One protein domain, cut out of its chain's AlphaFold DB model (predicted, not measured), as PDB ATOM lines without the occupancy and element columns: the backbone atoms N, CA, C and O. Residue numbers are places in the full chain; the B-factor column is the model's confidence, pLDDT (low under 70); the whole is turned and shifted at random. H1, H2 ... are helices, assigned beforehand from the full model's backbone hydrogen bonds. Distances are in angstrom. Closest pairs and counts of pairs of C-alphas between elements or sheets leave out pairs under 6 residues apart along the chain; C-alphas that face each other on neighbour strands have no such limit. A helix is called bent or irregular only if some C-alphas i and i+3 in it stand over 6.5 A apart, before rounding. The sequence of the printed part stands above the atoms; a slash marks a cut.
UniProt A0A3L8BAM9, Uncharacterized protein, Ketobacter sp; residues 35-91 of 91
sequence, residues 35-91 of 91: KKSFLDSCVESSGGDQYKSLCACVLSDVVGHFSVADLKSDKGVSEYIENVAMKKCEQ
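AT A GLANCE: This is residues 35 to 91 of the 91 residues of an uncharacterized protein of Ketobacter sp (UniProt A0A3L8BAM9). One long helix, H2, lies in the middle of this small all-helix domain, with H1 packed on it at a slant near Lys 52 and H4 folding back across it near Val 58. The short helix H3 sits past the end of H2 at His 65, at the turn from H2 into H4, and touches no other helix; H1 and H4 reach H2 but not each other. The printed part has 57 residues, with four named helices in the order H1, H2, H3, H4 and no named strand; helices hold 48 of the printed residues. The whole is compact, with a radius of gyration of the C-alphas of 10.8 A, and the C-alphas span 30 by 23 by 15 A along their three main axes.

HOW THE PARTS SIT: The printed part begins with H1, residues 35 to 46. A tight link of two residues, Gly 47 and Gly 48, joins it to H2, residues 49 to 65. H1 and H2 touch, with 14 pairs of C-alphas within 8 A. Their closest C-alphas are those of Val 43 and Lys 52, 5.6 A apart. The two helices run opposite ways at a steep tilt of 45 degrees. H2 has a kink of 25 degrees near residue 56. After H2 comes a second tight link, Phe 66 and Ser 67, and then H3, residues 68 to 73. H2 and H3 are only just apart, with their closest C-alphas at 8.1 A. H3 is also apart from H1. The third tight link, residues 74 to 76, joins H3 to H4, residues 77 to 89. H3 and H4 are close but not clearly touching, and their closest C-alphas, those of Leu 71 and Val 77, are 6.8 A apart. They run opposite ways at a steep tilt of 57 degrees. H4 touches H2, with 12 pairs of C-alphas within 8 A and the closest C-alphas, those of Val 58 and Ala 85, 5.3 A apart. H2 and H4 run opposite ways at a steep tilt of 62 degrees. H1 and H4 are apart. In H1 and H3 every backbone O i to N i+4 pair is within hydrogen-bond range, while in H2 11 of 13 such pairs are and in H4 7 of 9.

IN THESE COORDINATES: H1, residues 35 to 46, measures 16.3 A from first to last C-alpha and begins at C-alpha 35, at (4.016, -23.339, -12.589). H2, residues 49 to 65, is the longest helix with 17 residues and measures 24.5 A, from C-alpha 49 at (5.092, -9.517, -4.921) to C-alpha 65 at (4.519, -21.826, -26.093). H2 is irregular: C-alphas 50 and 53 are 7.3 A apart, against about 5 A in a regular helix. H3, residues 68 to 73, has six residues. H4, residues 77 to 89, measures 15.6 A and ends at C-alpha 89, at (4.771, -8.963, -20.570). H4 is only just irregular: C-alphas 83 and 86 are 6.8 A apart.

THE WHOLE: The two C-alphas farthest apart, those of Gln 50 and Ala 69, are 30.7 A apart. The first and last printed C-alphas, those of Lys 35 and Gln 91, are 21.8 A apart, and Gln 91 is the chain's last residue. The printed part has no cut, and no link between its helices is long. The mean pLDDT of the printed part of this predicted model is 92.7, and no printed residue is under 70.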
ATOM      1  N   LYS A  35       4.735 -24.620 -12.703       95.31
ATOM      2  CA  LYS A  35       4.016 -23.339 -12.589       95.31
ATOM      3  C   LYS A  35       4.230 -22.673 -11.236       95.31
ATOM      4  O   LYS A  35       4.459 -21.468 -11.176       95.31
ATOM      5  N   LYS A  36       4.147 -23.451 -10.155       96.19
ATOM      6  CA  LYS A  36       4.352 -22.935  -8.802       96.19
ATOM      7  C   LYS A  36       5.796 -22.478  -8.596       96.19
ATOM      8  O   LYS A  36       6.001 -21.325  -8.236       96.19
ATOM      9  N   SER A  37       6.766 -23.350  -8.865       95.06
ATOM     10  CA  SER A  37       8.189 -23.045  -8.696       95.06
ATOM     11  C   SER A  37       8.622 -21.850  -9.536       95.06
ATOM     12  O   SER A  37       9.287 -20.963  -9.021       95.06
ATOM     13  N   PHE A  38       8.189 -21.782 -10.795       95.12
ATOM     14  CA  PHE A  38       8.490 -20.657 -11.672       95.12
ATOM     15  C   PHE A  38       7.960 -19.339 -11.103       95.12
ATOM     16  O   PHE A  38       8.696 -18.359 -11.041       95.12
ATOM     17  N   LEU A  39       6.690 -19.304 -10.685       95.62
ATOM     18  CA  LEU A  39       6.078 -18.079 -10.174       95.62
ATOM     19  C   LEU A  39       6.760 -17.612  -8.884       95.62
ATOM     20  O   LEU A  39       7.094 -16.436  -8.782       95.62
ATOM     21  N   ASP A  40       6.987 -18.529  -7.939       95.62
ATOM     22  CA  ASP A  40       7.677 -18.233  -6.678       95.62
ATOM     23  C   ASP A  40       9.105 -17.711  -6.954       95.62
ATOM     24  O   ASP A  40       9.462 -16.624  -6.498       95.62
ATOM     25  N   SER A  41       9.895 -18.409  -7.780       94.75
ATOM     26  CA  SER A  41      11.271 -18.005  -8.112       94.75
ATOM     27  C   SER A  41      11.352 -16.704  -8.908       94.75
ATOM     28  O   SER A  41      12.252 -15.901  -8.665       94.75
ATOM     29  N   CYS A  42      10.435 -16.466  -9.847       94.25
ATOM     30  CA  CYS A  42      10.399 -15.226 -10.619       94.25
ATOM     31  C   CYS A  42      10.084 -14.027  -9.718       94.25
ATOM     32  O   CYS A  42      10.766 -13.006  -9.796       94.25
ATOM     33  N   VAL A  43       9.091 -14.158  -8.830       95.19
ATOM     34  CA  VAL A  43       8.709 -13.103  -7.879       95.19
ATOM     35  C   VAL A  43       9.853 -12.804  -6.914       95.19
ATOM     36  O   VAL A  43      10.191 -11.636  -6.714       95.19
ATOM     37  N   GLU A  44      10.481 -13.842  -6.358       95.56
ATOM     38  CA  GLU A  44      11.619 -13.690  -5.450       95.56
ATOM     39  C   GLU A  44      12.808 -13.016  -6.148       95.56
ATOM     40  O   GLU A  44      13.319 -12.009  -5.658       95.56
ATOM     41  N   SER A  45      13.190 -13.497  -7.336       92.50
ATOM     42  CA  SER A  45      14.341 -12.972  -8.089       92.50
ATOM     43  C   SER A  45      14.123 -11.548  -8.601       92.50
ATOM     44  O   SER A  45      15.076 -10.781  -8.711       92.50
ATOM     45  N   SER A  46      12.874 -11.179  -8.903       89.81
ATOM     46  CA  SER A  46      12.533  -9.835  -9.388       89.81
ATOM     47  C   SER A  46      12.446  -8.802  -8.259       89.81
ATOM     48  O   SER A  46      12.470  -7.603  -8.522       89.81
ATOM     49  N   GLY A  47      12.378  -9.235  -6.995       92.12
ATOM     50  CA  GLY A  47      12.390  -8.350  -5.827       92.12
ATOM     51  C   GLY A  47      11.047  -8.187  -5.112       92.12
ATOM     52  O   GLY A  47      10.877  -7.206  -4.386       92.12
ATOM     53  N   GLY A  48      10.099  -9.111  -5.296       91.88
ATOM     54  CA  GLY A  48       8.893  -9.219  -4.465       91.88
ATOM     55  C   GLY A  48       7.560  -9.223  -5.218       91.88
ATOM     56  O   GLY A  48       7.496  -9.153  -6.448       91.88
ATOM     57  N   ASP A  49       6.470  -9.313  -4.446       94.50
ATOM     58  CA  ASP A  49       5.092  -9.517  -4.921       94.50
ATOM     59  C   ASP A  49       4.591  -8.478  -5.937       94.50
ATOM     60  O   ASP A  49       3.667  -8.765  -6.700       94.50
ATOM     61  N   GLN A  50       5.201  -7.291  -6.011       91.75
ATOM     62  CA  GLN A  50       4.882  -6.293  -7.034       91.75
ATOM     63  C   GLN A  50       5.102  -6.813  -8.466       91.75
ATOM     64  O   GLN A  50       4.427  -6.362  -9.390       91.75
ATOM     65  N   TYR A  51       5.977  -7.807  -8.651       94.25
ATOM     66  CA  TYR A  51       6.238  -8.445  -9.946       94.25
ATOM     67  C   TYR A  51       5.366  -9.672 -10.211       94.25
ATOM     68  O   TYR A  51       5.462 -10.279 -11.275       94.25
ATOM     69  N   LYS A  52       4.462 -10.038  -9.297       93.50
ATOM     70  CA  LYS A  52       3.615 -11.230  -9.440       93.50
ATOM     71  C   LYS A  52       2.777 -11.221 -10.715       93.50
ATOM     72  O   LYS A  52       2.628 -12.268 -11.339       93.50
ATOM     73  N   SER A  53       2.262 -10.059 -11.125       94.88
ATOM     74  CA  SER A  53       1.504  -9.928 -12.378       94.88
ATOM     75  C   SER A  53       2.383 -10.164 -13.608       94.88
ATOM     76  O   SER A  53       1.984 -10.889 -14.517       94.88
ATOM     77  N   LEU A  54       3.597  -9.606 -13.610       94.81
ATOM     78  CA  LEU A  54       4.575  -9.803 -14.679       94.81
ATOM     79  C   LEU A  54       4.978 -11.280 -14.772       94.81
ATOM     80  O   LEU A  54       4.851 -11.896 -15.826       94.81
ATOM     81  N   CYS A  55       5.373 -11.879 -13.649       95.62
ATOM     82  CA  CYS A  55       5.762 -13.283 -13.573       95.62
ATOM     83  C   CYS A  55       4.623 -14.237 -13.960       95.62
ATOM     84  O   CYS A  55       4.866 -15.253 -14.607       95.62
ATOM     85  N   ALA A  56       3.373 -13.913 -13.611       96.19
ATOM     86  CA  ALA A  56       2.211 -14.684 -14.044       96.19
ATOM     87  C   ALA A  56       1.985 -14.587 -15.560       96.19
ATOM     88  O   ALA A  56       1.657 -15.598 -16.184       96.19
ATOM     89  N   CYS A  57       2.192 -13.409 -16.157       97.06
ATOM     90  CA  CYS A  57       2.147 -13.237 -17.609       97.06
ATOM     91  C   CYS A  57       3.231 -14.077 -18.296       97.06
ATOM     92  O   CYS A  57       2.909 -14.883 -19.169       97.06
ATOM     93  N   VAL A  58       4.487 -13.964 -17.848       96.50
ATOM     94  CA  VAL A  58       5.618 -14.723 -18.407       96.50
ATOM     95  C   VAL A  58       5.364 -16.223 -18.291       96.50
ATOM     96  O   VAL A  58       5.499 -16.948 -19.273       96.50
ATOM     97  N   LEU A  59       4.916 -16.693 -17.123       96.31
ATOM     98  CA  LEU A  59       4.566 -18.094 -16.920       96.31
ATOM     99  C   LEU A  59       3.488 -18.558 -17.902       96.31
ATOM    100  O   LEU A  59       3.605 -19.642 -18.469       96.31
ATOM    101  N   SER A  60       2.431 -17.760 -18.082       96.25
ATOM    102  CA  SER A  60       1.338 -18.088 -18.998       96.25
ATOM    103  C   SER A  60       1.815 -18.182 -20.445       96.25
ATOM    104  O   SER A  60       1.343 -19.049 -21.178       96.25
ATOM    105  N   ASP A  61       2.733 -17.309 -20.854       96.00
ATOM    106  CA  ASP A  61       3.303 -17.310 -22.200       96.00
ATOM    107  C   ASP A  61       4.191 -18.545 -22.416       96.00
ATOM    108  O   ASP A  61       3.997 -19.289 -23.376       96.00
ATOM    109  N   VAL A  62       5.072 -18.853 -21.460       95.88
ATOM    110  CA  VAL A  62       5.966 -20.023 -21.495       95.88
ATOM    111  C   VAL A  62       5.187 -21.337 -21.582       95.88
ATOM    112  O   VAL A  62       5.448 -22.146 -22.470       95.88
ATOM    113  N   VAL A  63       4.199 -21.558 -20.709       95.19
ATOM    114  CA  VAL A  63       3.405 -22.806 -20.728       95.19
ATOM    115  C   VAL A  63       2.457 -22.896 -21.926       95.19
ATOM    116  O   VAL A  63       1.961 -23.979 -22.221       95.19
ATOM    117  N   GLY A  64       2.164 -21.770 -22.583       94.19
ATOM    118  CA  GLY A  64       1.406 -21.732 -23.831       94.19
ATOM    119  C   GLY A  64       2.275 -21.974 -25.068       94.19
ATOM    120  O   GLY A  64       1.756 -22.420 -26.089       94.19
ATOM    121  N   HIS A  65       3.577 -21.688 -24.984       94.81
ATOM    122  CA  HIS A  65       4.519 -21.826 -26.093       94.81
ATOM    123  C   HIS A  65       5.208 -23.196 -26.138       94.81
ATOM    124  O   HIS A  65       5.415 -23.740 -27.221       94.81
ATOM    125  N   PHE A  66       5.549 -23.765 -24.979       93.94
ATOM    126  CA  PHE A  66       6.334 -24.997 -24.880       93.94
ATOM    127  C   PHE A  66       5.495 -26.216 -24.504       93.94
ATOM    128  O   PHE A  66       4.562 -26.136 -23.701       93.94
ATOM    129  N   SER A  67       5.877 -27.382 -25.032       92.69
ATOM    130  CA  SER A  67       5.329 -28.651 -24.558       92.69
ATOM    131  C   SER A  67       5.911 -29.023 -23.190       92.69
ATOM    132  O   SER A  67       6.989 -28.571 -22.804       92.69
ATOM    133  N   VAL A  68       5.240 -29.918 -22.457       90.81
ATOM    134  CA  VAL A  68       5.767 -30.448 -21.186       90.81
ATOM    135  C   VAL A  68       7.141 -31.103 -21.367       90.81
ATOM    136  O   VAL A  68       7.998 -30.976 -20.496       90.81
ATOM    137  N   ALA A  69       7.375 -31.773 -22.499       90.31
ATOM    138  CA  ALA A  69       8.665 -32.380 -22.806       90.31
ATOM    139  C   ALA A  69       9.773 -31.325 -22.952       90.31
ATOM    140  O   ALA A  69      10.864 -31.506 -22.407       90.31
ATOM    141  N   ASP A  70       9.477 -30.202 -23.612       91.75
ATOM    142  CA  ASP A  70      10.428 -29.099 -23.763       91.75
ATOM    143  C   ASP A  70      10.744 -28.470 -22.404       91.75
ATOM    144  O   ASP A  70      11.917 -28.335 -22.060       91.75
ATOM    145  N   LEU A  71       9.716 -28.206 -21.587       91.69
ATOM    146  CA  LEU A  71       9.859 -27.677 -20.224       91.69
ATOM    147  C   LEU A  71      10.682 -28.603 -19.314       91.69
ATOM    148  O   LEU A  71      11.467 -28.125 -18.503       91.69
ATOM    149  N   LYS A  72      10.536 -29.928 -19.447       89.38
ATOM    150  CA  LYS A  72      11.351 -30.915 -18.713       89.38
ATOM    151  C   LYS A  72      12.812 -30.921 -19.161       89.38
ATOM    152  O   LYS A  72      13.693 -31.203 -18.354       89.38
ATOM    153  N   SER A  73      13.059 -30.657 -20.440       89.50
ATOM    154  CA  SER A  73      14.410 -30.602 -21.011       89.50
ATOM    155  C   SER A  73      15.094 -29.240 -20.847       89.50
ATOM    156  O   SER A  73      16.285 -29.136 -21.128       89.50
ATOM    157  N   ASP A  74      14.333 -28.213 -20.448       84.62
ATOM    158  CA  ASP A  74      14.714 -26.793 -20.373       84.62
ATOM    159  C   ASP A  74      15.300 -26.213 -21.679       84.62
ATOM    160  O   ASP A  74      15.910 -25.143 -21.720       84.62
ATOM    161  N   LYS A  75      15.119 -26.910 -22.804       86.88
ATOM    162  CA  LYS A  75      15.785 -26.563 -24.056       86.88
ATOM    163  C   LYS A  75      15.180 -25.296 -24.663       86.88
ATOM    164  O   LYS A  75      14.105 -25.332 -25.251       86.88
ATOM    165  N   GLY A  76      15.912 -24.187 -24.563       87.88
ATOM    166  CA  GLY A  76      15.519 -22.894 -25.139       87.88
ATOM    167  C   GLY A  76      14.445 -22.146 -24.343       87.88
ATOM    168  O   GLY A  76      14.058 -21.051 -24.741       87.88
ATOM    169  N   VAL A  77      13.994 -22.694 -23.210       91.69
ATOM    170  CA  VAL A  77      12.989 -22.065 -22.341       91.69
ATOM    171  C   VAL A  77      13.561 -20.796 -21.711       91.69
ATOM    172  O   VAL A  77      12.953 -19.735 -21.820       91.69
ATOM    173  N   SER A  78      14.766 -20.882 -21.139       90.25
ATOM    174  CA  SER A  78      15.465 -19.737 -20.539       90.25
ATOM    175  C   SER A  78      15.708 -18.602 -21.546       90.25
ATOM    176  O   SER A  78      15.352 -17.456 -21.285       90.25
ATOM    177  N   GLU A  79      16.213 -18.922 -22.744       93.19
ATOM    178  CA  GLU A  79      16.446 -17.922 -23.801       93.19
ATOM    179  C   GLU A  79      15.139 -17.257 -24.262       93.19
ATOM    180  O   GLU A  79      15.103 -16.046 -24.495       93.19
ATOM    181  N   TYR A  80      14.054 -18.030 -24.370       94.81
ATOM    182  CA  TYR A  80      12.737 -17.507 -24.725       94.81
ATOM    183  C   TYR A  80      12.177 -16.574 -23.648       94.81
ATOM    184  O   TYR A  80      11.627 -15.521 -23.978       94.81
ATOM    185  N   ILE A  81      12.329 -16.930 -22.370       93.50
ATOM    186  CA  ILE A  81      11.883 -16.092 -21.251       93.50
ATOM    187  C   ILE A  81      12.538 -14.715 -21.337       93.50
ATOM    188  O   ILE A  81      11.834 -13.707 -21.397       93.50
ATOM    189  N   GLU A  82      13.867 -14.682 -21.407       90.44
ATOM    190  CA  GLU A  82      14.647 -13.442 -21.383       90.44
ATOM    191  C   GLU A  82      14.418 -12.584 -22.634       90.44
ATOM    192  O   GLU A  82      14.268 -11.361 -22.553       90.44
ATOM    193  N   ASN A  83      14.374 -13.207 -23.815       93.38
ATOM    194  CA  ASN A  83      14.377 -12.463 -25.074       93.38
ATOM    195  C   ASN A  83      12.991 -12.168 -25.638       93.38
ATOM    196  O   ASN A  83      12.881 -11.250 -26.459       93.38
ATOM    197  N   VAL A  84      11.966 -12.919 -25.228       94.19
ATOM    198  CA  VAL A  84      10.616 -12.849 -25.800       94.19
ATOM    199  C   VAL A  84       9.569 -12.603 -24.720       94.19
ATOM    200  O   VAL A  84       8.917 -11.557 -24.748       94.19
ATOM    201  N   ALA A  85       9.407 -13.525 -23.768       93.00
ATOM    202  CA  ALA A  85       8.273 -13.493 -22.843       93.00
ATOM    203  C   ALA A  85       8.321 -12.284 -21.894       93.00
ATOM    204  O   ALA A  85       7.307 -11.609 -21.727       93.00
ATOM    205  N   MET A  86       9.489 -11.954 -21.324       91.00
ATOM    206  CA  MET A  86       9.640 -10.772 -20.460       91.00
ATOM    207  C   MET A  86       9.293  -9.487 -21.217       91.00
ATOM    208  O   MET A  86       8.379  -8.771 -20.818       91.00
ATOM    209  N   LYS A  87       9.892  -9.272 -22.395       92.38
ATOM    210  CA  LYS A  87       9.607  -8.097 -23.238       92.38
ATOM    211  C   LYS A  87       8.141  -7.991 -23.645       92.38
ATOM    212  O   LYS A  87       7.623  -6.893 -23.820       92.38
ATOM    213  N   LYS A  88       7.465  -9.120 -23.856       93.12
ATOM    214  CA  LYS A  88       6.037  -9.145 -24.191       93.12
ATOM    215  C   LYS A  88       5.164  -8.755 -22.998       93.12
ATOM    216  O   LYS A  88       4.151  -8.099 -23.197       93.12
ATOM    217  N   CYS A  89       5.547  -9.159 -21.793       92.00
ATOM    218  CA  CYS A  89       4.771  -8.963 -20.570       92.00
ATOM    219  C   CYS A  89       5.058  -7.645 -19.834       92.00
ATOM    220  O   CYS A  89       4.274  -7.259 -18.971       92.00
ATOM    221  N   GLU A  90       6.163  -6.967 -20.151       86.94
ATOM    222  CA  GLU A  90       6.494  -5.623 -19.650       86.94
ATOM    223  C   GLU A  90       5.824  -4.483 -20.443       86.94
ATOM    224  O   GLU A  90       5.956  -3.321 -20.058       86.94
ATOM    225  N   GLN A  91       5.141  -4.802 -21.552       70.31
ATOM    226  CA  GLN A  91       4.466  -3.841 -22.438       70.31
ATOM    227  C   GLN A  91       3.051  -3.474 -21.985       70.31
ATOM    228  O   GLN A  91       2.333  -4.357 -21.463       70.31
TER     229      GLN A  91